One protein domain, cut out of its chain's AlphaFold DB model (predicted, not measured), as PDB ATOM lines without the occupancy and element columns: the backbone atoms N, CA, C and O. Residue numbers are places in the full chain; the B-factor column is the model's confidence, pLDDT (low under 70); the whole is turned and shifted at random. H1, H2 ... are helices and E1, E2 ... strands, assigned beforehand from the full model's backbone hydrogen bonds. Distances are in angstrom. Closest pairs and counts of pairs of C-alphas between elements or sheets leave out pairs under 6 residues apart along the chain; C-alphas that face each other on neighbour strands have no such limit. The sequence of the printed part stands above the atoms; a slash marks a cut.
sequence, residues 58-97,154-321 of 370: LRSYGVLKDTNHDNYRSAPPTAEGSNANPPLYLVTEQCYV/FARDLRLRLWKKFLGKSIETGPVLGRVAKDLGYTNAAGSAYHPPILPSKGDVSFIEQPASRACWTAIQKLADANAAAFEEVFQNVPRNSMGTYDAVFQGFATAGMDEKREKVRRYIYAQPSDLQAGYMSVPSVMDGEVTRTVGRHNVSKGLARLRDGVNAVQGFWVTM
ATOM      1  N   LEU A  58     -22.379 -40.523  -8.098       96.88
ATOM      2  CA  LEU A  58     -22.955 -40.205  -9.397       96.88
ATOM      3  C   LEU A  58     -24.413 -40.663  -9.458       96.88
ATOM      4  O   LEU A  58     -24.730 -41.781  -9.046       96.88
ATOM      5  N   ARG A  59     -25.295 -39.825 -10.001       95.31
ATOM      6  CA  ARG A  59     -26.714 -40.137 -10.199       95.31
ATOM      7  C   ARG A  59     -27.224 -39.539 -11.505       95.31
ATOM      8  O   ARG A  59     -26.776 -38.478 -11.929       95.31
ATOM      9  N   SER A  60     -28.163 -40.235 -12.136       92.62
ATOM     10  CA  SER A  60     -28.840 -39.807 -13.360       92.62
ATOM     11  C   SER A  60     -30.351 -39.995 -13.227       92.62
ATOM     12  O   SER A  60     -30.838 -40.637 -12.293       92.62
ATOM     13  N   TYR A  61     -31.101 -39.441 -14.175       91.50
ATOM     14  CA  TYR A  61     -32.536 -39.665 -14.327       91.50
ATOM     15  C   TYR A  61     -32.917 -39.899 -15.788       91.50
ATOM     16  O   TYR A  61     -32.134 -39.636 -16.704       91.50
ATOM     17  N   GLY A  62     -34.124 -40.415 -15.992       88.00
ATOM     18  CA  GLY A  62     -34.705 -40.658 -17.304       88.00
ATOM     19  C   GLY A  62     -36.210 -40.868 -17.216       88.00
ATOM     20  O   GLY A  62     -36.775 -40.917 -16.128       88.00
ATOM     21  N   VAL A  63     -36.859 -40.992 -18.369       85.62
ATOM     22  CA  VAL A  63     -38.278 -41.354 -18.454       85.62
ATOM     23  C   VAL A  63     -38.380 -42.742 -19.059       85.62
ATOM     24  O   VAL A  63     -37.798 -42.995 -20.113       85.62
ATOM     25  N   LEU A  64     -39.104 -43.623 -18.378       81.88
ATOM     26  CA  LEU A  64     -39.494 -44.935 -18.867       81.88
ATOM     27  C   LEU A  64     -40.970 -44.909 -19.250       81.88
ATOM     28  O   LEU A  64     -41.765 -44.166 -18.677       81.88
ATOM     29  N   LYS A  65     -41.331 -45.747 -20.212       80.75
ATOM     30  CA  LYS A  65     -42.713 -46.006 -20.596       80.75
ATOM     31  C   LYS A  65     -43.059 -47.431 -20.227       80.75
ATOM     32  O   LYS A  65     -42.290 -48.341 -20.533       80.75
ATOM     33  N   ASP A  66     -44.212 -47.613 -19.611       77.81
ATOM     34  CA  ASP A  66     -44.621 -48.919 -19.131       77.81
ATOM     35  C   ASP A  66     -45.649 -49.568 -20.044       77.81
ATOM     36  O   ASP A  66     -46.833 -49.251 -20.024       77.81
ATOM     37  N   THR A  67     -45.168 -50.462 -20.899       75.94
ATOM     38  CA  THR A  67     -45.978 -51.080 -21.951       75.94
ATOM     39  C   THR A  67     -46.654 -52.378 -21.529       75.94
ATOM     40  O   THR A  67     -47.474 -52.877 -22.288       75.94
ATOM     41  N   ASN A  68     -46.277 -52.969 -20.389       72.19
ATOM     42  CA  ASN A  68     -46.667 -54.341 -20.042       72.19
ATOM     43  C   ASN A  68     -47.116 -54.530 -18.589       72.19
ATOM     44  O   ASN A  68     -47.497 -55.651 -18.257       72.19
ATOM     45  N   HIS A  69     -47.078 -53.499 -17.736       71.56
ATOM     46  CA  HIS A  69     -47.388 -53.625 -16.305       71.56
ATOM     47  C   HIS A  69     -48.662 -54.397 -16.005       71.56
ATOM     48  O   HIS A  69     -48.640 -55.404 -15.300       71.56
ATOM     49  N   ASP A  70     -49.752 -53.958 -16.631       71.69
ATOM     50  CA  ASP A  70     -51.092 -54.456 -16.346       71.69
ATOM     51  C   ASP A  70     -51.300 -55.876 -16.909       71.69
ATOM     52  O   ASP A  70     -52.245 -56.570 -16.539       71.69
ATOM     53  N   ASN A  71     -50.391 -56.354 -17.772       70.19
ATOM     54  CA  ASN A  71     -50.415 -57.715 -18.312       70.19
ATOM     55  C   ASN A  71     -49.807 -58.744 -17.339       70.19
ATOM     56  O   ASN A  71     -49.953 -59.956 -17.541       70.19
ATOM     57  N   TYR A  72     -49.116 -58.303 -16.283       68.25
ATOM     58  CA  TYR A  72     -48.539 -59.202 -15.290       68.25
ATOM     59  C   TYR A  72     -49.583 -59.590 -14.241       68.25
ATOM     60  O   TYR A  72     -49.997 -58.778 -13.424       68.25
ATOM     61  N   ARG A  73     -49.940 -60.882 -14.195       64.38
ATOM     62  CA  ARG A  73     -50.967 -61.439 -13.283       64.38
ATOM     63  C   ARG A  73     -50.769 -61.121 -11.795       64.38
ATOM     64  O   ARG A  73     -51.712 -61.261 -11.025       64.38
ATOM     65  N   SER A  74     -49.549 -60.796 -11.380       65.50
ATOM     66  CA  SER A  74     -49.207 -60.513  -9.987       65.50
ATOM     67  C   SER A  74     -48.939 -59.037  -9.701       65.50
ATOM     68  O   SER A  74     -48.878 -58.696  -8.523       65.50
ATOM     69  N   ALA A  75     -48.771 -58.180 -10.716       70.00
ATOM     70  CA  ALA A  75     -48.501 -56.757 -10.523       70.00
ATOM     71  C   ALA A  75     -49.789 -55.999 -10.152       70.00
ATOM     72  O   ALA A  75     -50.847 -56.307 -10.702       70.00
ATOM     73  N   PRO A  76     -49.737 -55.028  -9.220       76.00
ATOM     74  CA  PRO A  76     -50.843 -54.094  -9.055       76.00
ATOM     75  C   PRO A  76     -51.032 -53.291 -10.348       76.00
ATOM     76  O   PRO A  76     -50.028 -52.898 -10.934       76.00
ATOM     77  N   PRO A  77     -52.272 -53.020 -10.781       80.19
ATOM     78  CA  PRO A  77     -52.515 -52.208 -11.965       80.19
ATOM     79  C   PRO A  77     -52.000 -50.781 -11.780       80.19
ATOM     80  O   PRO A  77     -51.907 -50.265 -10.659       80.19
ATOM     81  N   THR A  78     -51.726 -50.118 -12.892       84.06
ATOM     82  CA  THR A  78     -51.379 -48.697 -12.924       84.06
ATOM     83  C   THR A  78     -52.630 -47.820 -12.926       84.06
ATOM     84  O   THR A  78     -53.653 -48.146 -13.530       84.06
ATOM     85  N   ALA A  79     -52.573 -46.675 -12.242       84.88
ATOM     86  CA  ALA A  79     -53.676 -45.726 -12.214       84.88
ATOM     87  C   ALA A  79     -53.945 -45.189 -13.631       84.88
ATOM     88  O   ALA A  79     -53.145 -44.430 -14.186       84.88
ATOM     89  N   GLU A  80     -55.091 -45.584 -14.198       74.12
ATOM     90  CA  GLU A  80     -55.627 -45.184 -15.512       74.12
ATOM     91  C   GLU A  80     -54.626 -45.326 -16.692       74.12
ATOM     92  O   GLU A  80     -54.634 -44.542 -17.642       74.12
ATOM     93  N   GLY A  81     -53.748 -46.335 -16.633       69.31
ATOM     94  CA  GLY A  81     -52.936 -46.771 -17.772       69.31
ATOM     95  C   GLY A  81     -53.768 -47.525 -18.815       69.31
ATOM     96  O   GLY A  81     -54.749 -48.192 -18.493       69.31
ATOM     97  N   SER A  82     -53.403 -47.413 -20.095       67.69
ATOM     98  CA  SER A  82     -53.971 -48.258 -21.156       67.69
ATOM     99  C   SER A  82     -52.914 -48.613 -22.196       67.69
ATOM    100  O   SER A  82     -51.960 -47.866 -22.385       67.69
ATOM    101  N   ASN A  83     -53.110 -49.697 -22.954       68.38
ATOM    102  CA  ASN A  83     -52.202 -50.057 -24.054       68.38
ATOM    103  C   ASN A  83     -52.060 -48.939 -25.109       68.38
ATOM    104  O   ASN A  83     -51.008 -48.810 -25.732       68.38
ATOM    105  N   ALA A  84     -53.104 -48.123 -25.306       71.00
ATOM    106  CA  ALA A  84     -53.084 -46.992 -26.236       71.00
ATOM    107  C   ALA A  84     -52.307 -45.783 -25.686       71.00
ATOM    108  O   ALA A  84     -51.679 -45.055 -26.453       71.00
ATOM    109  N   ASN A  85     -52.328 -45.580 -24.366       74.94
ATOM    110  CA  ASN A  85     -51.588 -44.523 -23.683       74.94
ATOM    111  C   ASN A  85     -50.958 -45.063 -22.387       74.94
ATOM    112  O   ASN A  85     -51.519 -44.882 -21.301       74.94
ATOM    113  N   PRO A  86     -49.836 -45.789 -22.504       79.06
ATOM    114  CA  PRO A  86     -49.192 -46.404 -21.355       79.06
ATOM    115  C   PRO A  86     -48.608 -45.346 -20.411       79.06
ATOM    116  O   PRO A  86     -48.118 -44.315 -20.887       79.06
ATOM    117  N   PRO A  87     -48.603 -45.597 -19.090       82.94
ATOM    118  CA  PRO A  87     -48.021 -44.684 -18.117       82.94
ATOM    119  C   PRO A  87     -46.553 -44.370 -18.415       82.94
ATOM    120  O   PRO A  87     -45.778 -45.218 -18.871       82.94
ATOM    121  N   LEU A  88     -46.168 -43.131 -18.116       85.75
ATOM    122  CA  LEU A  88     -44.783 -42.688 -18.132       85.75
ATOM    123  C   LEU A  88     -44.278 -42.546 -16.700       85.75
ATOM    124  O   LEU A  88     -44.930 -41.918 -15.865       85.75
ATOM    125  N   TYR A  89     -43.080 -43.060 -16.454       87.44
ATOM    126  CA  TYR A  89     -42.409 -42.995 -15.167       87.44
ATOM    127  C   TYR A  89     -41.119 -42.205 -15.301       87.44
ATOM    128  O   TYR A  89     -40.183 -42.608 -15.988       87.44
ATOM    129  N   LEU A  90     -41.055 -41.069 -14.615       90.19
ATOM    130  CA  LEU A  90     -39.782 -40.420 -14.332       90.19
ATOM    131  C   LEU A  90     -39.042 -41.266 -13.290       90.19
ATOM    132  O   LEU A  90     -39.582 -41.508 -12.215       90.19
ATOM    133  N   VAL A  91     -37.829 -41.706 -13.611       89.69
ATOM    134  CA  VAL A  91     -37.005 -42.581 -12.767       89.69
ATOM    135  C   VAL A  91     -35.631 -41.970 -12.530       89.69
ATOM    136  O   VAL A  91     -35.140 -41.174 -13.334       89.69
ATOM    137  N   THR A  92     -34.978 -42.383 -11.449       91.75
ATOM    138  CA  THR A  92     -33.582 -42.047 -11.163       91.75
ATOM    139  C   THR A  92     -32.803 -43.288 -10.779       91.75
ATOM    140  O   THR A  92     -33.321 -44.154 -10.086       91.75
ATOM    141  N   GLU A  93     -31.532 -43.330 -11.168       90.88
ATOM    142  CA  GLU A  93     -30.617 -44.376 -10.733       90.88
ATOM    143  C   GLU A  93     -29.234 -43.837 -10.397       90.88
ATOM    144  O   GLU A  93     -28.778 -42.838 -10.969       90.88
ATOM    145  N   GLN A  94     -28.554 -44.516  -9.469       93.00
ATOM    146  CA  GLN A  94     -27.141 -44.230  -9.243       93.00
ATOM    147  C   GLN A  94     -26.340 -44.672 -10.471       93.00
ATOM    148  O   GLN A  94     -26.567 -45.746 -11.031       93.00
ATOM    149  N   CYS A  95     -25.345 -43.889 -10.873       93.81
ATOM    150  CA  CYS A  95     -24.365 -44.380 -11.833       93.81
ATOM    151  C   CYS A  95     -23.307 -45.161 -11.054       93.81
ATOM    152  O   CYS A  95     -22.542 -44.585 -10.281       93.81
ATOM    153  N   TYR A  96     -23.273 -46.478 -11.244       95.00
ATOM    154  CA  TYR A  96     -22.357 -47.345 -10.512       95.00
ATOM    155  C   TYR A  96     -20.891 -47.038 -10.860       95.00
ATOM    156  O   TYR A  96     -20.433 -47.274 -11.981       95.00
ATOM    157  N   VAL A  97     -20.144 -46.504  -9.888       96.12
ATOM    158  CA  VAL A  97     -18.720 -46.183 -10.042       96.12
ATOM    159  C   VAL A  97     -17.903 -47.453  -9.843       96.12
ATOM    160  O   VAL A  97     -17.506 -47.796  -8.736       96.12
ATOM    161  N   PHE A 154      -0.829 -36.766 -19.681       98.12
ATOM    162  CA  PHE A 154      -1.794 -37.867 -19.563       98.12
ATOM    163  C   PHE A 154      -2.713 -37.718 -18.343       98.12
ATOM    164  O   PHE A 154      -3.942 -37.775 -18.468       98.12
ATOM    165  N   ALA A 155      -2.126 -37.526 -17.160       98.31
ATOM    166  CA  ALA A 155      -2.870 -37.444 -15.905       98.31
ATOM    167  C   ALA A 155      -3.815 -36.228 -15.884       98.31
ATOM    168  O   ALA A 155      -4.991 -36.367 -15.526       98.31
ATOM    169  N   ARG A 156      -3.337 -35.064 -16.348       97.81
ATOM    170  CA  ARG A 156      -4.153 -33.849 -16.468       97.81
ATOM    171  C   ARG A 156      -5.330 -34.035 -17.419       97.81
ATOM    172  O   ARG A 156      -6.471 -33.740 -17.053       97.81
ATOM    173  N   ASP A 157      -5.074 -34.530 -18.625       97.75
ATOM    174  CA  ASP A 157      -6.106 -34.684 -19.650       97.75
ATOM    175  C   ASP A 157      -7.147 -35.725 -19.249       97.75
ATOM    176  O   ASP A 157      -8.339 -35.560 -19.524       97.75
ATOM    177  N   LEU A 158      -6.725 -36.802 -18.579       98.12
ATOM    178  CA  LEU A 158      -7.639 -37.789 -18.018       98.12
ATOM    179  C   LEU A 158      -8.578 -37.146 -16.989       98.12
ATOM    180  O   LEU A 158      -9.798 -37.281 -17.124       98.12
ATOM    181  N   ARG A 159      -8.044 -36.405 -16.009       98.25
ATOM    182  CA  ARG A 159      -8.862 -35.718 -14.998       98.25
ATOM    183  C   ARG A 159      -9.830 -34.725 -15.642       98.25
ATOM    184  O   ARG A 159     -11.023 -34.764 -15.342       98.25
ATOM    185  N   LEU A 160      -9.346 -33.871 -16.549       97.31
ATOM    186  CA  LEU A 160     -10.170 -32.874 -17.238       97.31
ATOM    187  C   LEU A 160     -11.311 -33.519 -18.029       97.31
ATOM    188  O   LEU A 160     -12.448 -33.060 -17.933       97.31
ATOM    189  N   ARG A 161     -11.041 -34.591 -18.785       96.06
ATOM    190  CA  ARG A 161     -12.080 -35.310 -19.540       96.06
ATOM    191  C   ARG A 161     -13.117 -35.948 -18.621       96.06
ATOM    192  O   ARG A 161     -14.311 -35.833 -18.892       96.06
ATOM    193  N   LEU A 162     -12.685 -36.580 -17.528       96.62
ATOM    194  CA  LEU A 162     -13.594 -37.184 -16.550       96.62
ATOM    195  C   LEU A 162     -14.485 -36.131 -15.889       96.62
ATOM    196  O   LEU A 162     -15.700 -36.293 -15.860       96.62
ATOM    197  N   TRP A 163     -13.910 -35.024 -15.422       96.94
ATOM    198  CA  TRP A 163     -14.677 -33.958 -14.778       96.94
ATOM    199  C   TRP A 163     -15.625 -33.261 -15.756       96.94
ATOM    200  O   TRP A 163     -16.785 -33.052 -15.419       96.94
ATOM    201  N   LYS A 164     -15.200 -32.986 -16.998       94.56
ATOM    202  CA  LYS A 164     -16.092 -32.476 -18.058       94.56
ATOM    203  C   LYS A 164     -17.260 -33.433 -18.316       94.56
ATOM    204  O   LYS A 164     -18.404 -32.987 -18.399       94.56
ATOM    205  N   LYS A 165     -17.004 -34.744 -18.369       91.94
ATOM    206  CA  LYS A 165     -18.056 -35.761 -18.486       91.94
ATOM    207  C   LYS A 165     -19.016 -35.718 -17.296       91.94
ATOM    208  O   LYS A 165     -20.223 -35.652 -17.507       91.94
ATOM    209  N   PHE A 166     -18.503 -35.709 -16.066       94.31
ATOM    210  CA  PHE A 166     -19.329 -35.678 -14.855       94.31
ATOM    211  C   PHE A 166     -20.101 -34.368 -14.675       94.31
ATOM    212  O   PHE A 166     -21.170 -34.383 -14.081       94.31
ATOM    213  N   LEU A 167     -19.627 -33.267 -15.254       93.06
ATOM    214  CA  LEU A 167     -20.332 -31.984 -15.337       93.06
ATOM    215  C   LEU A 167     -21.342 -31.915 -16.496       93.06
ATOM    216  O   LEU A 167     -21.931 -30.865 -16.743       93.06
ATOM    217  N   GLY A 168     -21.534 -33.006 -17.244       89.62
ATOM    218  CA  GLY A 168     -22.462 -33.047 -18.371       89.62
ATOM    219  C   GLY A 168     -22.013 -32.222 -19.583       89.62
ATOM    220  O   GLY A 168     -22.844 -31.847 -20.406       89.62
ATOM    221  N   LYS A 169     -20.711 -31.912 -19.708       88.62
ATOM    222  CA  LYS A 169     -20.130 -31.194 -20.864       88.62
ATOM    223  C   LYS A 169     -19.840 -32.081 -22.060       88.62
ATOM    224  O   LYS A 169     -19.702 -31.586 -23.168       88.62
ATOM    225  N   SER A 170     -19.733 -33.381 -21.824       81.19
ATOM    226  CA  SER A 170     -19.480 -34.385 -22.861       81.19
ATOM    227  C   SER A 170     -20.744 -35.180 -23.197       81.19
ATOM    228  O   SER A 170     -20.654 -36.342 -23.577       81.19
ATOM    229  N   ILE A 171     -21.924 -34.580 -22.992       74.56
ATOM    230  CA  ILE A 171     -23.197 -35.164 -23.417       74.56
ATOM    231  C   ILE A 171     -23.372 -34.828 -24.895       74.56
ATOM    232  O   ILE A 171     -23.678 -33.692 -25.254       74.56
ATOM    233  N   GLU A 172     -23.144 -35.818 -25.748       66.38
ATOM    234  CA  GLU A 172     -23.432 -35.706 -27.172       66.38
ATOM    235  C   GLU A 172     -24.946 -35.792 -27.393       66.38
ATOM    236  O   GLU A 172     -25.592 -36.758 -26.998       66.38
ATOM    237  N   THR A 173     -25.519 -34.773 -28.033       62.31
ATOM    238  CA  THR A 173     -26.949 -34.722 -28.391       62.31
ATOM    239  C   THR A 173     -27.209 -35.149 -29.836       62.31
ATOM    240  O   THR A 173     -28.308 -34.958 -30.353       62.31
ATOM    241  N   GLY A 174     -26.184 -35.662 -30.523       57.12
ATOM    242  CA  GLY A 174     -26.288 -36.115 -31.906       57.12
ATOM    243  C   GLY A 174     -27.055 -37.440 -32.034       57.12
ATOM    244  O   GLY A 174     -27.204 -38.169 -31.057       57.12
ATOM    245  N   PRO A 175     -27.487 -37.818 -33.252       53.03
ATOM    246  CA  PRO A 175     -28.203 -39.074 -33.523       53.03
ATOM    247  C   PRO A 175     -27.382 -40.358 -33.260       53.03
ATOM    248  O   PRO A 175     -27.869 -41.461 -33.503       53.03
ATOM    249  N   VAL A 176     -26.149 -40.237 -32.756       48.94
ATOM    250  CA  VAL A 176     -25.170 -41.313 -32.547       48.94
ATOM    251  C   VAL A 176     -25.338 -41.969 -31.165       48.94
ATOM    252  O   VAL A 176     -24.380 -42.224 -30.450       48.94
ATOM    253  N   LEU A 177     -26.564 -42.338 -30.792       51.19
ATOM    254  CA  LEU A 177     -26.787 -43.455 -29.857       51.19
ATOM    255  C   LEU A 177     -26.997 -44.737 -30.679       51.19
ATOM    256  O   LEU A 177     -27.976 -45.457 -30.537       51.19
ATOM    257  N   GLY A 178     -26.051 -45.024 -31.578       45.62
ATOM    258  CA  GLY A 178     -26.092 -46.110 -32.567       45.62
ATOM    259  C   GLY A 178     -25.962 -47.536 -32.015       45.62
ATOM    260  O   GLY A 178     -25.461 -48.405 -32.718       45.62
ATOM    261  N   ARG A 179     -26.381 -47.805 -30.773       45.03
ATOM    262  CA  ARG A 179     -26.524 -49.179 -30.244       45.03
ATOM    263  C   ARG A 179     -27.795 -49.440 -29.443       45.03
ATOM    264  O   ARG A 179     -28.048 -50.585 -29.088       45.03
ATOM    265  N   VAL A 180     -28.624 -48.425 -29.225       46.38
ATOM    266  CA  VAL A 180     -30.018 -48.626 -28.832       46.38
ATOM    267  C   VAL A 180     -30.807 -47.936 -29.926       46.38
ATOM    268  O   VAL A 180     -30.727 -46.716 -30.042       46.38
ATOM    269  N   ALA A 181     -31.438 -48.710 -30.813       44.19
ATOM    270  CA  ALA A 181     -32.153 -48.173 -31.971       44.19
ATOM    271  C   ALA A 181     -33.021 -46.968 -31.562       44.19
ATOM    272  O   ALA A 181     -33.529 -46.935 -30.438       44.19
ATOM    273  N   LYS A 182     -33.200 -45.987 -32.458       47.75
ATOM    274  CA  LYS A 182     -34.057 -44.798 -32.242       47.75
ATOM    275  C   LYS A 182     -35.420 -45.147 -31.623       47.75
ATOM    276  O   LYS A 182     -35.961 -44.339 -30.871       47.75
ATOM    277  N   ASP A 183     -35.885 -46.362 -31.887       49.06
ATOM    278  CA  ASP A 183     -37.186 -46.925 -31.538       49.06
ATOM    279  C   ASP A 183     -37.162 -47.727 -30.211       49.06
ATOM    280  O   ASP A 183     -38.209 -48.092 -29.686       49.06
ATOM    281  N   LEU A 184     -35.973 -47.987 -29.647       47.72
ATOM    282  CA  LEU A 184     -35.722 -48.794 -28.439       47.72
ATOM    283  C   LEU A 184     -35.120 -47.993 -27.272       47.72
ATOM    284  O   LEU A 184     -34.973 -48.519 -26.169       47.72
ATOM    285  N   GLY A 185     -34.728 -46.733 -27.486       52.34
ATOM    286  CA  GLY A 185     -34.244 -45.878 -26.404       52.34
ATOM    287  C   GLY A 185     -35.376 -45.590 -25.418       52.34
ATOM    288  O   GLY A 185     -36.364 -44.970 -25.805       52.34
ATOM    289  N   TYR A 186     -35.226 -45.999 -24.154       53.03
ATOM    290  CA  TYR A 186     -36.264 -45.912 -23.114       53.03
ATOM    291  C   TYR A 186     -36.994 -44.550 -23.040       53.03
ATOM    292  O   TYR A 186     -38.199 -44.509 -22.809       53.03
ATOM    293  N   THR A 187     -36.294 -43.447 -23.327       55.53
ATOM    294  CA  THR A 187     -36.841 -42.077 -23.363       55.53
ATOM    295  C   THR A 187     -37.553 -41.668 -24.657       55.53
ATOM    296  O   THR A 187     -38.397 -40.782 -24.602       55.53
ATOM    297  N   ASN A 188     -37.259 -42.276 -25.813       53.78
ATOM    298  CA  ASN A 188     -37.947 -41.948 -27.077       53.78
ATOM    299  C   ASN A 188     -39.342 -42.577 -27.156       53.78
ATOM    300  O   ASN A 188     -40.225 -42.040 -27.822       53.78
ATOM    301  N   ALA A 189     -39.567 -43.676 -26.428       53.34
ATOM    302  CA  ALA A 189     -40.877 -44.316 -26.320       53.34
ATOM    303  C   ALA A 189     -41.939 -43.384 -25.690       53.34
ATOM    304  O   ALA A 189     -43.134 -43.537 -25.963       53.34
ATOM    305  N   ALA A 190     -41.498 -42.403 -24.893       58.47
ATOM    306  CA  ALA A 190     -42.318 -41.368 -24.261       58.47
ATOM    307  C   ALA A 190     -42.640 -40.168 -25.182       58.47
ATOM    308  O   ALA A 190     -43.264 -39.204 -24.740       58.47
ATOM    309  N   GLY A 191     -42.222 -40.216 -26.453       64.12
ATOM    310  CA  GLY A 191     -42.273 -39.092 -27.389       64.12
ATOM    311  C   GLY A 191     -41.020 -38.213 -27.307       64.12
ATOM    312  O   GLY A 191     -40.355 -38.130 -26.275       64.12
ATOM    313  N   SER A 192     -40.685 -37.524 -28.403       68.75
ATOM    314  CA  SER A 192     -39.489 -36.665 -28.493       68.75
ATOM    315  C   SER A 192     -39.482 -35.498 -27.493       68.75
ATOM    316  O   SER A 192     -38.426 -34.937 -27.226       68.75
ATOM    317  N   ALA A 193     -40.628 -35.160 -26.894       70.38
ATOM    318  CA  ALA A 193     -40.771 -34.079 -25.916       70.38
ATOM    319  C   ALA A 193     -39.909 -34.255 -24.646       70.38
ATOM    320  O   ALA A 193     -39.561 -33.270 -23.987       70.38
ATOM    321  N   TYR A 194     -39.554 -35.497 -24.300       72.94
ATOM    322  CA  TYR A 194     -38.816 -35.830 -23.076       72.94
ATOM    323  C   TYR A 194     -37.376 -36.297 -23.331       72.94
ATOM    324  O   TYR A 194     -36.690 -36.710 -22.394       72.94
ATOM    325  N   HIS A 195     -36.901 -36.221 -24.579       73.25
ATOM    326  CA  HIS A 195     -35.565 -36.663 -24.974       73.25
ATOM    327  C   HIS A 195     -34.706 -35.516 -25.550       73.25
ATOM    328  O   HIS A 195     -35.187 -34.773 -26.405       73.25
ATOM    329  N   PRO A 196     -33.418 -35.404 -25.159       72.56
ATOM    330  CA  PRO A 196     -32.778 -36.101 -24.043       72.56
ATOM    331  C   PRO A 196     -33.329 -35.616 -22.686       72.56
ATOM    332  O   PRO A 196     -33.695 -34.446 -22.560       72.56
ATOM    333  N   PRO A 197     -33.385 -36.489 -21.660       74.81
ATOM    334  CA  PRO A 197     -33.898 -36.095 -20.348       74.81
ATOM    335  C   PRO A 197     -32.951 -35.110 -19.650       74.81
ATOM    336  O   PRO A 197     -33.412 -34.217 -18.949       74.81
ATOM    337  N   ILE A 198     -31.641 -35.240 -19.891       80.00
ATOM    338  CA  ILE A 198     -30.589 -34.358 -19.375       80.00
ATOM    339  C   ILE A 198     -30.070 -33.499 -20.526       80.00
ATOM    340  O   ILE A 198     -29.728 -34.017 -21.591       80.00
ATOM    341  N   LEU A 199     -29.968 -32.191 -20.296       79.19
ATOM    342  CA  LEU A 199     -29.379 -31.265 -21.259       79.19
ATOM    343  C   LEU A 199     -27.865 -31.135 -21.043       79.19
ATOM    344  O   LEU A 199     -27.405 -31.153 -19.896       79.19
ATOM    345  N   PRO A 200     -27.078 -30.946 -22.118       81.75
ATOM    346  CA  PRO A 200     -25.677 -30.581 -21.982       81.75
ATOM    347  C   PRO A 200     -25.554 -29.323 -21.132       81.75
ATOM    348  O   PRO A 200     -26.210 -28.309 -21.397       81.75
ATOM    349  N   SER A 201     -24.693 -29.372 -20.119       81.69
ATOM    350  CA  SER A 201     -24.445 -28.187 -19.308       81.69
ATOM    351  C   SER A 201     -23.829 -27.106 -20.202       81.69
ATOM    352  O   SER A 201     -22.840 -27.352 -20.898       81.69
ATOM    353  N   LYS A 202     -24.357 -25.878 -20.147       78.62
ATOM    354  CA  LYS A 202     -23.869 -24.731 -20.944       78.62
ATOM    355  C   LYS A 202     -22.972 -23.752 -20.173       78.62
ATOM    356  O   LYS A 202     -22.381 -22.880 -20.790       78.62
ATOM    357  N   GLY A 203     -22.836 -23.903 -18.850       80.62
ATOM    358  CA  GLY A 203     -22.024 -23.004 -18.011       80.62
ATOM    359  C   GLY A 203     -20.509 -23.059 -18.264       80.62
ATOM    360  O   GLY A 203     -19.999 -24.031 -18.820       80.62
ATOM    361  N   ASP A 204     -19.768 -22.049 -17.827       84.50
ATOM    362  CA  ASP A 204     -18.305 -22.132 -17.821       84.50
ATOM    363  C   ASP A 204     -17.832 -23.184 -16.798       84.50
ATOM    364  O   ASP A 204     -18.367 -23.288 -15.694       84.50
ATOM    365  N   VAL A 205     -16.844 -23.991 -17.182       88.50
ATOM    366  CA  VAL A 205     -16.202 -24.987 -16.310       88.50
ATOM    367  C   VAL A 205     -14.710 -24.741 -16.150       88.50
ATOM    368  O   VAL A 205     -14.015 -25.610 -15.645       88.50
ATOM    369  N   SER A 206     -14.206 -23.569 -16.535       91.81
ATOM    370  CA  SER A 206     -12.800 -23.173 -16.381       91.81
ATOM    371  C   SER A 206     -12.261 -23.362 -14.955       91.81
ATOM    372  O   SER A 206     -11.081 -23.661 -14.782       91.81
ATOM    373  N   PHE A 207     -13.124 -23.301 -13.931       93.19
ATOM    374  CA  PHE A 207     -12.749 -23.555 -12.536       93.19
ATOM    375  C   PHE A 207     -12.082 -24.926 -12.326       93.19
ATOM    376  O   PHE A 207     -11.246 -25.063 -11.437       93.19
ATOM    377  N   ILE A 208     -12.374 -25.930 -13.167       95.81
ATOM    378  CA  ILE A 208     -11.763 -27.263 -13.065       95.81
ATOM    379  C   ILE A 208     -10.293 -27.296 -13.490       95.81
ATOM    380  O   ILE A 208      -9.634 -28.317 -13.300       95.81
ATOM    381  N   GLU A 209      -9.771 -26.242 -14.114       95.81
ATOM    382  CA  GLU A 209      -8.366 -26.165 -14.533       95.81
ATOM    383  C   GLU A 209      -7.411 -26.046 -13.332       95.81
ATOM    384  O   GLU A 209      -6.236 -26.415 -13.454       95.81
ATOM    385  N   GLN A 210      -7.927 -25.580 -12.185       96.44
ATOM    386  CA  GLN A 210      -7.213 -25.381 -10.922       96.44
ATOM    387  C   GLN A 210      -7.849 -26.209  -9.785       96.44
ATOM    388  O   GLN A 210      -8.537 -25.652  -8.920       96.44
ATOM    389  N   PRO A 211      -7.632 -27.540  -9.763       97.00
ATOM    390  CA  PRO A 211      -8.325 -28.462  -8.860       97.00
ATOM    391  C   PRO A 211      -8.028 -28.240  -7.367       97.00
ATOM    392  O   PRO A 211      -8.831 -28.644  -6.532       97.00
ATOM    393  N   ALA A 212      -6.913 -27.588  -7.022       96.56
ATOM    394  CA  ALA A 212      -6.538 -27.282  -5.640       96.56
ATOM    395  C   ALA A 212      -7.040 -25.904  -5.164       96.56
ATOM    396  O   ALA A 212      -6.834 -25.542  -4.005       96.56
ATOM    397  N   SER A 213      -7.680 -25.114  -6.036       97.19
ATOM    398  CA  SER A 213      -8.229 -23.810  -5.649       97.19
ATOM    399  C   SER A 213      -9.502 -23.954  -4.812       97.19
ATOM    400  O   SER A 213     -10.354 -24.800  -5.090       97.19
ATOM    401  N   ARG A 214      -9.681 -23.044  -3.841       96.56
ATOM    402  CA  ARG A 214     -10.923 -22.941  -3.053       96.56
ATOM    403  C   ARG A 214     -12.158 -22.770  -3.924       96.56
ATOM    404  O   ARG A 214     -13.164 -23.438  -3.698       96.56
ATOM    405  N   ALA A 215     -12.057 -21.916  -4.939       96.31
ATOM    406  CA  ALA A 215     -13.136 -21.679  -5.888       96.31
ATOM    407  C   ALA A 215     -13.575 -22.973  -6.591       96.31
ATOM    408  O   ALA A 215     -14.772 -23.221  -6.709       96.31
ATOM    409  N   CYS A 216     -12.622 -23.822  -6.995       97.31
ATOM    410  CA  CYS A 216     -12.920 -25.069  -7.686       97.31
ATOM    411  C   CYS A 216     -13.690 -26.058  -6.808       97.31
ATOM    412  O   CYS A 216     -14.797 -26.459  -7.170       97.31
ATOM    413  N   TRP A 217     -13.138 -26.460  -5.660       96.81
ATOM    414  CA  TRP A 217     -13.809 -27.468  -4.836       96.81
ATOM    415  C   TRP A 217     -15.110 -26.940  -4.219       96.81
ATOM    416  O   TRP A 217     -16.069 -27.702  -4.123       96.81
ATOM    417  N   THR A 218     -15.210 -25.638  -3.913       97.19
ATOM    418  CA  THR A 218     -16.471 -25.036  -3.430       97.19
ATOM    419  C   THR A 218     -17.547 -25.083  -4.516       97.19
ATOM    420  O   THR A 218     -18.703 -25.386  -4.230       97.19
ATOM    421  N   ALA A 219     -17.184 -24.816  -5.778       96.00
ATOM    422  CA  ALA A 219     -18.119 -24.908  -6.897       96.00
ATOM    423  C   ALA A 219     -18.625 -26.345  -7.099       96.00
ATOM    424  O   ALA A 219     -19.823 -26.544  -7.300       96.00
ATOM    425  N   ILE A 220     -17.739 -27.343  -6.988       97.25
ATOM    426  CA  ILE A 220     -18.107 -28.764  -7.072       97.25
ATOM    427  C   ILE A 220     -19.044 -29.153  -5.929       97.25
ATOM    428  O   ILE A 220     -20.079 -29.759  -6.187       97.25
ATOM    429  N   GLN A 221     -18.714 -28.781  -4.689       97.81
ATOM    430  CA  GLN A 221     -19.549 -29.056  -3.516       97.81
ATOM    431  C   GLN A 221     -20.935 -28.431  -3.663       97.81
ATOM    432  O   GLN A 221     -21.935 -29.133  -3.557       97.81
ATOM    433  N   LYS A 222     -21.008 -27.140  -4.012       96.81
ATOM    434  CA  LYS A 222     -22.282 -26.437  -4.208       96.81
ATOM    435  C   LYS A 222     -23.136 -27.086  -5.297       96.81
ATOM    436  O   LYS A 222     -24.344 -27.215  -5.125       96.81
ATOM    437  N   LEU A 223     -22.523 -27.483  -6.413       95.81
ATOM    438  CA  LEU A 223     -23.216 -28.180  -7.497       95.81
ATOM    439  C   LEU A 223     -23.726 -29.551  -7.040       95.81
ATOM    440  O   LEU A 223     -24.876 -29.889  -7.298       95.81
ATOM    441  N   ALA A 224     -22.891 -30.326  -6.348       97.69
ATOM    442  CA  ALA A 224     -23.242 -31.658  -5.871       97.69
ATOM    443  C   ALA A 224     -24.346 -31.628  -4.800       97.69
ATOM    444  O   ALA A 224     -25.253 -32.460  -4.845       97.69
ATOM    445  N   ASP A 225     -24.309 -30.646  -3.894       97.56
ATOM    446  CA  ASP A 225     -25.346 -30.406  -2.889       97.56
ATOM    447  C   ASP A 225     -26.666 -29.993  -3.554       97.56
ATOM    448  O   ASP A 225     -27.720 -30.540  -3.234       97.56
ATOM    449  N   ALA A 226     -26.617 -29.082  -4.534       97.00
ATOM    450  CA  ALA A 226     -27.801 -28.650  -5.275       97.00
ATOM    451  C   ALA A 226     -28.433 -29.795  -6.084       97.00
ATOM    452  O   ALA A 226     -29.655 -29.955  -6.078       97.00
ATOM    453  N   ASN A 227     -27.613 -30.618  -6.743       97.31
ATOM    454  CA  ASN A 227     -28.087 -31.797  -7.459       97.31
ATOM    455  C   ASN A 227     -28.708 -32.814  -6.494       97.31
ATOM    456  O   ASN A 227     -29.804 -33.301  -6.761       97.31
ATOM    457  N   ALA A 228     -28.043 -33.122  -5.372       97.25
ATOM    458  CA  ALA A 228     -28.575 -34.035  -4.359       97.25
ATOM    459  C   ALA A 228     -29.937 -33.551  -3.841       97.25
ATOM    460  O   ALA A 228     -30.893 -34.321  -3.858       97.25
ATOM    461  N   ALA A 229     -30.056 -32.264  -3.500       96.81
ATOM    462  CA  ALA A 229     -31.317 -31.663  -3.072       96.81
ATOM    463  C   ALA A 229     -32.414 -31.774  -4.144       96.81
ATOM    464  O   ALA A 229     -33.542 -32.137  -3.825       96.81
ATOM    465  N   ALA A 230     -32.094 -31.529  -5.420       96.88
ATOM    466  CA  ALA A 230     -33.056 -31.663  -6.515       96.88
ATOM    467  C   ALA A 230     -33.533 -33.113  -6.712       96.88
ATOM    468  O   ALA A 230     -34.720 -33.347  -6.941       96.88
ATOM    469  N   PHE A 231     -32.631 -34.095  -6.601       96.56
ATOM    470  CA  PHE A 231     -33.017 -35.506  -6.630       96.56
ATOM    471  C   PHE A 231     -33.885 -35.872  -5.424       96.56
ATOM    472  O   PHE A 231     -34.908 -36.525  -5.600       96.56
ATOM    473  N   GLU A 232     -33.525 -35.430  -4.220       94.94
ATOM    474  CA  GLU A 232     -34.285 -35.733  -3.006       94.94
ATOM    475  C   GLU A 232     -35.673 -35.075  -2.977       94.94
ATOM    476  O   GLU A 232     -36.598 -35.665  -2.414       94.94
ATOM    477  N   GLU A 233     -35.816 -33.901  -3.602       95.81
ATOM    478  CA  GLU A 233     -37.073 -33.162  -3.776       95.81
ATOM    479  C   GLU A 233     -38.039 -33.876  -4.727       95.81
ATOM    480  O   GLU A 233     -39.242 -33.881  -4.483       95.81
ATOM    481  N   VAL A 234     -37.532 -34.485  -5.804       95.81
ATOM    482  CA  VAL A 234     -38.374 -35.146  -6.815       95.81
ATOM    483  C   VAL A 234     -38.603 -36.619  -6.493       95.81
ATOM    484  O   VAL A 234     -39.716 -37.119  -6.641       95.81
ATOM    485  N   PHE A 235     -37.571 -37.326  -6.045       93.38
ATOM    486  CA  PHE A 235     -37.585 -38.774  -5.875       93.38
ATOM    487  C   PHE A 235     -37.528 -39.176  -4.406       93.38
ATOM    488  O   PHE A 235     -36.987 -38.466  -3.555       93.38
ATOM    489  N   GLN A 236     -37.981 -40.395  -4.121       88.25
ATOM    490  CA  GLN A 236     -37.773 -41.064  -2.835       88.25
ATOM    491  C   GLN A 236     -36.446 -41.853  -2.776       88.25
ATOM    492  O   GLN A 236     -36.185 -42.541  -1.801       88.25
ATOM    493  N   ASN A 237     -35.556 -41.706  -3.776       88.94
ATOM    494  CA  ASN A 237     -34.294 -42.446  -3.926       88.94
ATOM    495  C   ASN A 237     -33.475 -42.630  -2.631       88.94
ATOM    496  O   ASN A 237     -33.260 -41.688  -1.871       88.94
ATOM    497  N   VAL A 238     -32.874 -43.803  -2.471       87.94
ATOM    498  CA  VAL A 238     -31.772 -44.046  -1.531       87.94
ATOM    499  C   VAL A 238     -30.425 -43.922  -2.243       87.94
ATOM    500  O   VAL A 238     -30.356 -44.085  -3.465       87.94
ATOM    501  N   PRO A 239     -29.335 -43.654  -1.516       89.94
ATOM    502  CA  PRO A 239     -29.291 -43.260  -0.103       89.94
ATOM    503  C   PRO A 239     -29.561 -41.760   0.117       89.94
ATOM    504  O   PRO A 239     -29.397 -40.979  -0.818       89.94
ATOM    505  N   ARG A 240     -29.930 -41.358   1.347       89.69
ATOM    506  CA  ARG A 240     -30.071 -39.948   1.781       89.69
ATOM    507  C   ARG A 240     -29.927 -39.787   3.296       89.69
ATOM    508  O   ARG A 240     -30.200 -40.724   4.045       89.69
ATOM    509  N   ASN A 241     -29.527 -38.599   3.751       91.94
ATOM    510  CA  ASN A 241     -29.268 -38.334   5.176       91.94
ATOM    511  C   ASN A 241     -30.532 -38.389   6.047       91.94
ATOM    512  O   ASN A 241     -30.439 -38.725   7.225       91.94
ATOM    513  N   SER A 242     -31.707 -38.101   5.482       89.56
ATOM    514  CA  SER A 242     -32.983 -38.171   6.209       89.56
ATOM    515  C   SER A 242     -33.416 -39.599   6.560       89.56
ATOM    516  O   SER A 242     -34.263 -39.787   7.427       89.56
ATOM    517  N   MET A 243     -32.816 -40.620   5.939       88.12
ATOM    518  CA  MET A 243     -33.129 -42.028   6.192       88.12
ATOM    519  C   MET A 243     -32.135 -42.632   7.191       88.12
ATOM    520  O   MET A 243     -31.216 -43.369   6.830       88.12
ATOM    521  N   GLY A 244     -32.293 -42.271   8.466       87.06
ATOM    522  CA  GLY A 244     -31.414 -42.727   9.546       87.06
ATOM    523  C   GLY A 244     -31.633 -44.181   9.980       87.06
ATOM    524  O   GLY A 244     -30.680 -44.805  10.435       87.06
ATOM    525  N   THR A 245     -32.843 -44.724   9.824       84.50
ATOM    526  CA  THR A 245     -33.260 -46.067  10.282       84.50
ATOM    527  C   THR A 245     -33.788 -46.920   9.126       84.50
ATOM    528  O   THR A 245     -34.078 -46.399   8.047       84.50
ATOM    529  N   TYR A 246     -33.940 -48.230   9.350       77.94
ATOM    530  CA  TYR A 246     -34.607 -49.128   8.401       77.94
ATOM    531  C   TYR A 246     -36.058 -48.711   8.151       77.94
ATOM    532  O   TYR A 246     -36.457 -48.600   6.995       77.94
ATOM    533  N   ASP A 247     -36.799 -48.370   9.205       77.25
ATOM    534  CA  ASP A 247     -38.185 -47.904   9.088       77.25
ATOM    535  C   ASP A 247     -38.302 -46.661   8.202       77.25
ATOM    536  O   ASP A 247     -39.195 -46.584   7.366       77.25
ATOM    537  N   ALA A 248     -37.364 -45.712   8.306       79.00
ATOM    538  CA  ALA A 248     -37.354 -44.527   7.449       79.00
ATOM    539  C   ALA A 248     -37.113 -44.869   5.965       79.00
ATOM    540  O   ALA A 248     -37.607 -44.168   5.083       79.00
ATOM    541  N   VAL A 249     -36.365 -45.941   5.675       76.25
ATOM    542  CA  VAL A 249     -36.193 -46.444   4.303       76.25
ATOM    543  C   VAL A 249     -37.467 -47.136   3.824       76.25
ATOM    544  O   VAL A 249     -37.943 -46.818   2.740       76.25
ATOM    545  N   PHE A 250     -38.047 -48.036   4.622       72.50
ATOM    546  CA  PHE A 250     -39.251 -48.788   4.245       72.50
ATOM    547  C   PHE A 250     -40.508 -47.914   4.146       72.50
ATOM    548  O   PHE A 250     -41.361 -48.156   3.303       72.50
ATOM    549  N   GLN A 251     -40.613 -46.839   4.926       69.00
ATOM    550  CA  GLN A 251     -41.668 -45.837   4.733       69.00
ATOM    551  C   GLN A 251     -41.501 -45.074   3.411       69.00
ATOM    552  O   GLN A 251     -42.487 -44.668   2.802       69.00
ATOM    553  N   GLY A 252     -40.255 -44.868   2.969       63.06
ATOM    554  CA  GLY A 252     -39.929 -44.178   1.719       63.06
ATOM    555  C   GLY A 252     -39.960 -45.070   0.477       63.06
ATOM    556  O   GLY A 252     -39.945 -44.556  -0.630       63.06
ATOM    557  N   PHE A 253     -39.995 -46.388   0.639       64.94
ATOM    558  CA  PHE A 253     -40.213 -47.342  -0.437       64.94
ATOM    559  C   PHE A 253     -41.177 -48.373   0.091       64.94
ATOM    560  O   PHE A 253     -40.761 -49.254   0.839       64.94
ATOM    561  N   ALA A 254     -42.436 -48.290  -0.328       53.16
ATOM    562  CA  ALA A 254     -43.408 -49.346  -0.101       53.16
ATOM    563  C   ALA A 254     -42.987 -50.620  -0.862       53.16
ATOM    564  O   ALA A 254     -43.557 -50.999  -1.881       53.16
ATOM    565  N   THR A 255     -41.916 -51.267  -0.416       49.22
ATOM    566  CA  THR A 255     -41.540 -52.605  -0.830       49.22
ATOM    567  C   THR A 255     -42.368 -53.547   0.010       49.22
ATOM    568  O   THR A 255     -42.193 -53.582   1.225       49.22
ATOM    569  N   ALA A 256     -43.246 -54.303  -0.645       45.47
ATOM    570  CA  ALA A 256     -43.970 -55.413  -0.048       45.47
ATOM    571  C   ALA A 256     -43.038 -56.243   0.858       45.47
ATOM    572  O   ALA A 256     -42.118 -56.915   0.375       45.47
ATOM    573  N   GLY A 257     -43.266 -56.155   2.171       41.47
ATOM    574  CA  GLY A 257     -42.685 -57.032   3.173       41.47
ATOM    575  C   GLY A 257     -43.251 -58.446   3.047       41.47
ATOM    576  O   GLY A 257     -44.263 -58.688   2.386       41.47
ATOM    577  N   MET A 258     -42.546 -59.418   3.625       40.50
ATOM    578  CA  MET A 258     -42.992 -60.813   3.677       40.50
ATOM    579  C   MET A 258     -44.393 -60.929   4.301       40.50
ATOM    580  O   MET A 258     -44.757 -60.137   5.160       40.50
ATOM    581  N   ASP A 259     -45.140 -61.968   3.920       43.44
ATOM    582  CA  ASP A 259     -46.281 -62.447   4.714       43.44
ATOM    583  C   ASP A 259     -45.862 -62.545   6.196       43.44
ATOM    584  O   ASP A 259     -44.769 -63.043   6.480       43.44
ATOM    585  N   GLU A 260     -46.713 -62.077   7.116       42.00
ATOM    586  CA  GLU A 260     -46.513 -62.073   8.576       42.00
ATOM    587  C   GLU A 260     -45.993 -63.413   9.134       42.00
ATOM    588  O   GLU A 260     -45.298 -63.443  10.150       42.00
ATOM    589  N   LYS A 261     -46.261 -64.532   8.450       53.78
ATOM    590  CA  LYS A 261     -45.792 -65.873   8.825       53.78
ATOM    591  C   LYS A 261     -44.357 -66.196   8.396       53.78
ATOM    592  O   LYS A 261     -43.849 -67.249   8.760       53.78
ATOM    593  N   ARG A 262     -43.687 -65.343   7.610       49.47
ATOM    594  CA  ARG A 262     -42.359 -65.583   6.987       49.47
ATOM    595  C   ARG A 262     -42.273 -66.841   6.098       49.47
ATOM    596  O   ARG A 262     -41.181 -67.245   5.711       49.47
ATOM    597  N   GLU A 263     -43.399 -67.458   5.734       41.06
ATOM    598  CA  GLU A 263     -43.432 -68.763   5.047       41.06
ATOM    599  C   GLU A 263     -43.359 -68.675   3.513       41.06
ATOM    600  O   GLU A 263     -43.008 -69.653   2.852       41.06
ATOM    601  N   LYS A 264     -43.690 -67.524   2.906       42.44
ATOM    602  CA  LYS A 264     -43.686 -67.354   1.442       42.44
ATOM    603  C   LYS A 264     -43.149 -65.988   1.024       42.44
ATOM    604  O   LYS A 264     -43.756 -64.956   1.298       42.44
ATOM    605  N   VAL A 265     -42.070 -65.992   0.240       42.97
ATOM    606  CA  VAL A 265     -41.661 -64.826  -0.552       42.97
ATOM    607  C   VAL A 265     -42.634 -64.709  -1.728       42.97
ATOM    608  O   VAL A 265     -42.480 -65.398  -2.738       42.97
ATOM    609  N   ARG A 266     -43.650 -63.843  -1.626       43.66
ATOM    610  CA  ARG A 266     -44.451 -63.421  -2.791       43.66
ATOM    611  C   ARG A 266     -43.618 -62.440  -3.619       43.66
ATOM    612  O   ARG A 266     -43.825 -61.237  -3.607       43.66
ATOM    613  N   ARG A 267     -42.580 -62.975  -4.255       42.66
ATOM    614  CA  ARG A 267     -41.561 -62.242  -5.009       42.66
ATOM    615  C   ARG A 267     -42.232 -61.420  -6.115       42.66
ATOM    616  O   ARG A 267     -42.730 -61.991  -7.083       42.66
ATOM    617  N   TYR A 268     -42.186 -60.097  -6.020       45.75
ATOM    618  CA  TYR A 268     -42.273 -59.257  -7.209       45.75
ATOM    619  C   TYR A 268     -40.896 -59.307  -7.880       45.75
ATOM    620  O   TYR A 268     -39.930 -58.748  -7.378       45.75
ATOM    621  N   ILE A 269     -40.779 -60.056  -8.980       39.22
ATOM    622  CA  ILE A 269     -39.574 -60.045  -9.835       39.22
ATOM    623  C   ILE A 269     -39.507 -58.737 -10.652       39.22
ATOM    624  O   ILE A 269     -38.456 -58.382 -11.178       39.22
ATOM    625  N   TYR A 270     -40.602 -57.976 -10.698       47.50
ATOM    626  CA  TYR A 270     -40.644 -56.645 -11.291       47.50
ATOM    627  C   TYR A 270     -40.391 -55.606 -10.203       47.50
ATOM    628  O   TYR A 270     -41.188 -55.470  -9.274       47.50
ATOM    629  N   ALA A 271     -39.275 -54.888 -10.314       53.31
ATOM    630  CA  ALA A 271     -39.053 -53.677  -9.542       53.31
ATOM    631  C   ALA A 271     -40.125 -52.665  -9.963       53.31
ATOM    632  O   ALA A 271     -40.080 -52.145 -11.077       53.31
ATOM    633  N   GLN A 272     -41.122 -52.446  -9.105       62.25
ATOM    634  CA  GLN A 272     -42.042 -51.328  -9.278       62.25
ATOM    635  C   GLN A 272     -41.207 -50.041  -9.360       62.25
ATOM    636  O   GLN A 272     -40.260 -49.903  -8.573       62.25
ATOM    637  N   PRO A 273     -41.489 -49.120 -10.298       65.38
ATOM    638  CA  PRO A 273     -40.848 -47.815 -10.265       65.38
ATOM    639  C   PRO A 273     -41.176 -47.169  -8.917       65.38
ATOM    640  O   PRO A 273     -42.328 -47.157  -8.495       65.38
ATOM    641  N   SER A 274     -40.153 -46.690  -8.210       69.25
ATOM    642  CA  SER A 274     -40.360 -45.987  -6.946       69.25
ATOM    643  C   SER A 274     -41.232 -44.760  -7.180       69.25
ATOM    644  O   SER A 274     -40.939 -43.995  -8.109       69.25
ATOM    645  N   ASP A 275     -42.213 -44.541  -6.308       82.38
ATOM    646  CA  ASP A 275     -43.014 -43.326  -6.337       82.38
ATOM    647  C   ASP A 275     -42.119 -42.079  -6.266       82.38
ATOM    648  O   ASP A 275     -41.048 -42.038  -5.640       82.38
ATOM    649  N   LEU A 276     -42.572 -41.024  -6.940       91.25
ATOM    650  CA  LEU A 276     -42.018 -39.698  -6.725       91.25
ATOM    651  C   LEU A 276     -42.488 -39.156  -5.374       91.25
ATOM    652  O   LEU A 276     -43.449 -39.635  -4.773       91.25
ATOM    653  N   GLN A 277     -41.841 -38.091  -4.910       92.38
ATOM    654  CA  GLN A 277     -42.385 -37.317  -3.799       92.38
ATOM    655  C   GLN A 277     -43.810 -36.853  -4.134       92.38
ATOM    656  O   GLN A 277     -44.109 -36.548  -5.291       92.38
ATOM    657  N   ALA A 278     -44.686 -36.753  -3.127       91.75
ATOM    658  CA  ALA A 278     -46.124 -36.519  -3.317       91.75
ATOM    659  C   ALA A 278     -46.441 -35.317  -4.232       91.75
ATOM    660  O   ALA A 278     -47.351 -35.377  -5.054       91.75
ATOM    661  N   GLY A 279     -45.640 -34.248  -4.157       94.94
ATOM    662  CA  GLY A 279     -45.787 -33.062  -5.008       94.94
ATOM    663  C   GLY A 279     -45.537 -33.294  -6.507       94.94
ATOM    664  O   GLY A 279     -45.881 -32.427  -7.314       94.94
ATOM    665  N   TYR A 280     -44.959 -34.430  -6.887       95.62
ATOM    666  CA  TYR A 280     -44.649 -34.829  -8.260       95.62
ATOM    667  C   TYR A 280     -45.465 -36.039  -8.721       95.62
ATOM    668  O   TYR A 280     -45.244 -36.530  -9.824       95.62
ATOM    669  N   MET A 281     -46.440 -36.486  -7.931       93.38
ATOM    670  CA  MET A 281     -47.428 -37.475  -8.354       93.38
ATOM    671  C   MET A 281     -48.646 -36.751  -8.942       93.38
ATOM    672  O   MET A 281     -49.148 -35.789  -8.365       93.38
ATOM    673  N   SER A 282     -49.117 -37.190 -10.108       92.62
ATOM    674  CA  SER A 282     -50.417 -36.775 -10.657       92.62
ATOM    675  C   SER A 282     -51.556 -37.522  -9.968       92.62
ATOM    676  O   SER A 282     -52.603 -36.945  -9.699       92.62
ATOM    677  N   VAL A 283     -51.331 -38.806  -9.680       91.50
ATOM    678  CA  VAL A 283     -52.231 -39.669  -8.911       91.50
ATOM    679  C   VAL A 283     -51.362 -40.419  -7.901       91.50
ATOM    680  O   VAL A 283     -50.390 -41.038  -8.335       91.50
ATOM    681  N   PRO A 284     -51.638 -40.356  -6.587       88.88
ATOM    682  CA  PRO A 284     -50.873 -41.114  -5.602       88.88
ATOM    683  C   PRO A 284     -51.129 -42.620  -5.744       88.88
ATOM    684  O   PRO A 284     -52.199 -43.033  -6.193       88.88
ATOM    685  N   SER A 285     -50.163 -43.441  -5.334       85.44
ATOM    686  CA  SER A 285     -50.375 -44.883  -5.200       85.44
ATOM    687  C   SER A 285     -51.414 -45.181  -4.119       85.44
ATOM    688  O   SER A 285     -51.479 -44.503  -3.092       85.44
ATOM    689  N   VAL A 286     -52.225 -46.215  -4.340       85.00
ATOM    690  CA  VAL A 286     -53.199 -46.696  -3.353       85.00
ATOM    691  C   VAL A 286     -52.575 -47.857  -2.594       85.00
ATOM    692  O   VAL A 286     -52.237 -48.883  -3.187       85.00
ATOM    693  N   MET A 287     -52.443 -47.692  -1.282       77.94
ATOM    694  CA  MET A 287     -51.849 -48.667  -0.370       77.94
ATOM    695  C   MET A 287     -52.922 -49.298   0.523       77.94
ATOM    696  O   MET A 287     -53.855 -48.620   0.946       77.94
ATOM    697  N   ASP A 288     -52.764 -50.582   0.831       72.69
ATOM    698  CA  ASP A 288     -53.528 -51.322   1.838       72.69
ATOM    699  C   ASP A 288     -52.528 -52.032   2.762       72.69
ATOM    700  O   ASP A 288     -51.919 -53.039   2.389       72.69
ATOM    701  N   GLY A 289     -52.259 -51.425   3.920       72.75
ATOM    702  CA  GLY A 289     -51.093 -51.767   4.736       72.75
ATOM    703  C   GLY A 289     -49.788 -51.562   3.956       72.75
ATOM    704  O   GLY A 289     -49.564 -50.506   3.367       72.75
ATOM    705  N   GLU A 290     -48.940 -52.589   3.922       64.88
ATOM    706  CA  GLU A 290     -47.665 -52.591   3.184       64.88
ATOM    707  C   GLU A 290     -47.809 -53.001   1.705       64.88
ATOM    708  O   GLU A 290     -46.818 -53.157   0.991       64.88
ATOM    709  N   VAL A 291     -49.041 -53.206   1.225       67.81
ATOM    710  CA  VAL A 291     -49.310 -53.700  -0.128       67.81
ATOM    711  C   VAL A 291     -49.805 -52.570  -1.022       67.81
ATOM    712  O   VAL A 291     -50.852 -51.973  -0.776       67.81
ATOM    713  N   THR A 292     -49.097 -52.318  -2.122       76.62
ATOM    714  CA  THR A 292     -49.589 -51.441  -3.189       76.62
ATOM    715  C   THR A 292     -50.724 -52.132  -3.937       76.62
ATOM    716  O   THR A 292     -50.523 -53.170  -4.564       76.62
ATOM    717  N   ARG A 293     -51.931 -51.563  -3.873       79.44
ATOM    718  CA  ARG A 293     -53.117 -52.025  -4.613       79.44
ATOM    719  C   ARG A 293     -53.160 -51.466  -6.028       79.44
ATOM    720  O   ARG A 293     -53.603 -52.155  -6.939       79.44
ATOM    721  N   THR A 294     -52.705 -50.232  -6.211       82.50
ATOM    722  CA  THR A 294     -52.648 -49.555  -7.511       82.50
ATOM    723  C   THR A 294     -51.442 -48.632  -7.529       82.50
ATOM    724  O   THR A 294     -51.261 -47.852  -6.594       82.50
ATOM    725  N   VAL A 295     -50.624 -48.728  -8.576       84.62
ATOM    726  CA  VAL A 295     -49.457 -47.858  -8.761       84.62
ATOM    727  C   VAL A 295     -49.926 -46.491  -9.229       84.62
ATOM    728  O   VAL A 295     -50.702 -46.383 -10.180       84.62
ATOM    729  N   GLY A 296     -49.472 -45.446  -8.549       85.81
ATOM    730  CA  GLY A 296     -49.783 -44.066  -8.880       85.81
ATOM    731  C   GLY A 296     -49.202 -43.633 -10.224       85.81
ATOM    732  O   GLY A 296     -48.397 -44.314 -10.857       85.81
ATOM    733  N   ARG A 297     -49.599 -42.445 -10.673       89.56
ATOM    734  CA  ARG A 297     -49.108 -41.852 -11.919       89.56
ATOM    735  C   ARG A 297     -48.152 -40.712 -11.621       89.56
ATOM    736  O   ARG A 297     -48.524 -39.759 -10.935       89.56
ATOM    737  N   HIS A 298     -46.965 -40.748 -12.215       91.81
ATOM    738  CA  HIS A 298     -45.985 -39.670 -12.091       91.81
ATOM    739  C   HIS A 298     -46.441 -38.428 -12.876       91.81
ATOM    740  O   HIS A 298     -46.902 -38.519 -14.016       91.81
ATOM    741  N   ASN A 299     -46.239 -37.238 -12.310       93.00
ATOM    742  CA  ASN A 299     -46.302 -35.979 -13.045       93.00
ATOM    743  C   ASN A 299     -44.954 -35.734 -13.738       93.00
ATOM    744  O   ASN A 299     -44.130 -34.927 -13.297       93.00
ATOM    745  N   VAL A 300     -44.714 -36.483 -14.818       91.25
ATOM    746  CA  VAL A 300     -43.430 -36.498 -15.537       91.25
ATOM    747  C   VAL A 300     -43.034 -35.107 -16.022       91.25
ATOM    748  O   VAL A 300     -41.879 -34.720 -15.863       91.25
ATOM    749  N   SER A 301     -43.979 -34.329 -16.556       90.75
ATOM    750  CA  SER A 301     -43.707 -32.973 -17.038       90.75
ATOM    751  C   SER A 301     -43.230 -32.057 -15.907       90.75
ATOM    752  O   SER A 301     -42.230 -31.363 -16.077       90.75
ATOM    753  N   LYS A 302     -43.878 -32.094 -14.733       94.62
ATOM    754  CA  LYS A 302     -43.467 -31.299 -13.563       94.62
ATOM    755  C   LYS A 302     -42.112 -31.744 -13.010       94.62
ATOM    756  O   LYS A 302     -41.271 -30.901 -12.706       94.62
ATOM    757  N   GLY A 303     -41.894 -33.054 -12.886       94.31
ATOM    758  CA  GLY A 303     -40.628 -33.602 -12.397       94.31
ATOM    759  C   GLY A 303     -39.457 -33.277 -13.326       94.31
ATOM    760  O   GLY A 303     -38.419 -32.806 -12.867       94.31
ATOM    761  N   LEU A 304     -39.639 -33.427 -14.642       91.88
ATOM    762  CA  LEU A 304     -38.625 -33.028 -15.618       91.88
ATOM    763  C   LEU A 304     -38.379 -31.525 -15.611       91.88
ATOM    764  O   LEU A 304     -37.221 -31.131 -15.621       91.88
ATOM    765  N   ALA A 305     -39.420 -30.692 -15.532       92.38
ATOM    766  CA  ALA A 305     -39.231 -29.247 -15.440       92.38
ATOM    767  C   ALA A 305     -38.349 -28.877 -14.237       92.38
ATOM    768  O   ALA A 305     -37.450 -28.051 -14.360       92.38
ATOM    769  N   ARG A 306     -38.525 -29.550 -13.090       95.12
ATOM    770  CA  ARG A 306     -37.682 -29.328 -11.909       95.12
ATOM    771  C   ARG A 306     -36.228 -29.772 -12.099       95.12
ATOM    772  O   ARG A 306     -35.325 -29.103 -11.597       95.12
ATOM    773  N   LEU A 307     -35.999 -30.908 -12.758       94.19
ATOM    774  CA  LEU A 307     -34.664 -31.501 -12.901       94.19
ATOM    775  C   LEU A 307     -33.875 -30.951 -14.092       94.19
ATOM    776  O   LEU A 307     -32.648 -30.980 -14.068       94.19
ATOM    777  N   ARG A 308     -34.557 -30.487 -15.139       90.00
ATOM    778  CA  ARG A 308     -33.961 -30.143 -16.436       90.00
ATOM    779  C   ARG A 308     -33.994 -28.647 -16.727       90.00
ATOM    780  O   ARG A 308     -33.083 -28.148 -17.387       90.00
ATOM    781  N   ASP A 309     -35.017 -27.942 -16.248       88.50
ATOM    782  CA  ASP A 309     -35.306 -26.581 -16.684       88.50
ATOM    783  C   ASP A 309     -34.955 -25.548 -15.593       88.50
ATOM    784  O   ASP A 309     -35.033 -25.794 -14.389       88.50
ATOM    785  N   GLY A 310     -34.555 -24.350 -16.027       85.69
ATOM    786  CA  GLY A 310     -34.224 -23.236 -15.137       85.69
ATOM    787  C   GLY A 310     -32.804 -23.257 -14.558       85.69
ATOM    788  O   GLY A 310     -31.970 -24.108 -14.859       85.69
ATOM    789  N   VAL A 311     -32.510 -22.253 -13.728       82.88
ATOM    790  CA  VAL A 311     -31.156 -21.987 -13.199       82.88
ATOM    791  C   VAL A 311     -30.685 -23.000 -12.149       82.88
ATOM    792  O   VAL A 311     -29.484 -23.175 -11.967       82.88
ATOM    793  N   ASN A 312     -31.628 -23.687 -11.496       85.88
ATOM    794  CA  ASN A 312     -31.379 -24.692 -10.456       85.88
ATOM    795  C   ASN A 312     -31.625 -26.128 -10.959       85.88
ATOM    796  O   ASN A 312     -31.856 -27.036 -10.154       85.88
ATOM    797  N   ALA A 313     -31.628 -26.320 -12.282       91.75
ATOM    798  CA  ALA A 313     -31.679 -27.640 -12.892       91.75
ATOM    799  C   ALA A 313     -30.467 -28.483 -12.471       91.75
ATOM    800  O   ALA A 313     -29.399 -27.950 -12.154       91.75
ATOM    801  N   VAL A 314     -30.627 -29.804 -12.514       94.00
ATOM    802  CA  VAL A 314     -29.537 -30.749 -12.283       94.00
ATOM    803  C   VAL A 314     -28.476 -30.560 -13.361       94.00
ATOM    804  O   VAL A 314     -28.767 -30.597 -14.559       94.00
ATOM    805  N   GLN A 315     -27.227 -30.381 -12.937       92.12
ATOM    806  CA  GLN A 315     -26.094 -30.189 -13.837       92.12
ATOM    807  C   GLN A 315     -25.113 -31.348 -13.719       92.12
ATOM    808  O   GLN A 315     -24.463 -31.526 -12.690       92.12
ATOM    809  N   GLY A 316     -24.973 -32.120 -14.796       92.88
ATOM    810  CA  GLY A 316     -24.110 -33.294 -14.794       92.88
ATOM    811  C   GLY A 316     -24.638 -34.396 -13.875       92.88
ATOM    812  O   GLY A 316     -25.839 -34.634 -13.814       92.88
ATOM    813  N   PHE A 317     -23.725 -35.088 -13.199       95.75
ATOM    814  CA  PHE A 317     -24.008 -36.341 -12.495       95.75
ATOM    815  C   PHE A 317     -23.565 -36.335 -11.032       95.75
ATOM    816  O   PHE A 317     -23.970 -37.221 -10.284       95.75
ATOM    817  N   TRP A 318     -22.719 -35.385 -10.615       97.31
ATOM    818  CA  TRP A 318     -22.232 -35.330  -9.237       97.31
ATOM    819  C   TRP A 318     -23.363 -35.028  -8.263       97.31
ATOM    820  O   TRP A 318     -24.104 -34.066  -8.442       97.31
ATOM    821  N   VAL A 319     -23.446 -35.835  -7.211       98.00
ATOM    822  CA  VAL A 319     -24.302 -35.618  -6.044       98.00
ATOM    823  C   VAL A 319     -23.468 -35.827  -4.787       98.00
ATOM    824  O   VAL A 319     -22.563 -36.666  -4.773       98.00
ATOM    825  N   THR A 320     -23.747 -35.073  -3.731       97.44
ATOM    826  CA  THR A 320     -23.038 -35.233  -2.457       97.44
ATOM    827  C   THR A 320     -23.332 -36.600  -1.845       97.44
ATOM    828  O   THR A 320     -24.463 -37.089  -1.894       97.44
ATOM    829  N   MET A 321     -22.314 -37.252  -1.275       95.12
ATOM    830  CA  MET A 321     -22.518 -38.516  -0.571       95.12
ATOM    831  C   MET A 321     -23.264 -38.284   0.758       95.12
ATOM    832  O   MET A 321     -22.797 -37.492   1.580       95.12
TER     833      MET A 321
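Overview. This is residues 58 to 97 and 154 to 321 of the 370 residues of a protein of Stenotrophomonas sp (UniProt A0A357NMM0). With little regular structure, the domain has a long hairpin, E1 and E2, in its middle, H3 and H5 beside it, H1 and H2 toward one end, and the small hairpin E4 and E5 toward the other. The printed part has 208 residues, 82 in named elements, class mixed, order E1 E2 H1 H2 H3 H4 E3 E4 E5 H5 E6. It is compact, radius of gyration of the C-alphas 19.4 A, spanning 58 by 41 by 31 A.

Along the chain. E1, residues 58 to 65, begins at C-alpha 58 (-22.955, -40.205, -9.397); E2 is 88 to 94, H1 154 to 166, H2 206 to 209, H3 214 to 234, 30.3 A long, H4 246 to 252, E3 281 to 283, E4 286 to 288, E5 291 to 294, H5 300 to 308, E6 318 to 320, ending at C-alpha 320 (-23.038, -35.233, -2.457).

Arrangement. E1 and E2 are antiparallel, N 60 to O 93 2.9 A. H3 touches H5 with residues 230 to 234 alone, closest C-alphas Val 234 and Gly 303, 6.2 A, at a shallow tilt of 7 degrees, opposite ways. The closest C-alphas of H3 and E6, Ala 224 and Val 319, are 4.1 A apart. E4 and E5 are antiparallel, N 288 to O 291 2.9 A. Every O i to N i+4 pair is within hydrogen-bond range in H1, H3, H4 and H5; H2 is too short for one.

Size, cuts and confidence. Residues 98 to 153 are not printed, a gap of 21.1 A between C-alphas 97 and 154. The links E1 to E2, H1 to H2, H3 to H4 and H4 to E3 are long. The pLDDT is under 70 in 53 residues, among them 172 to 192 and 251 to 274.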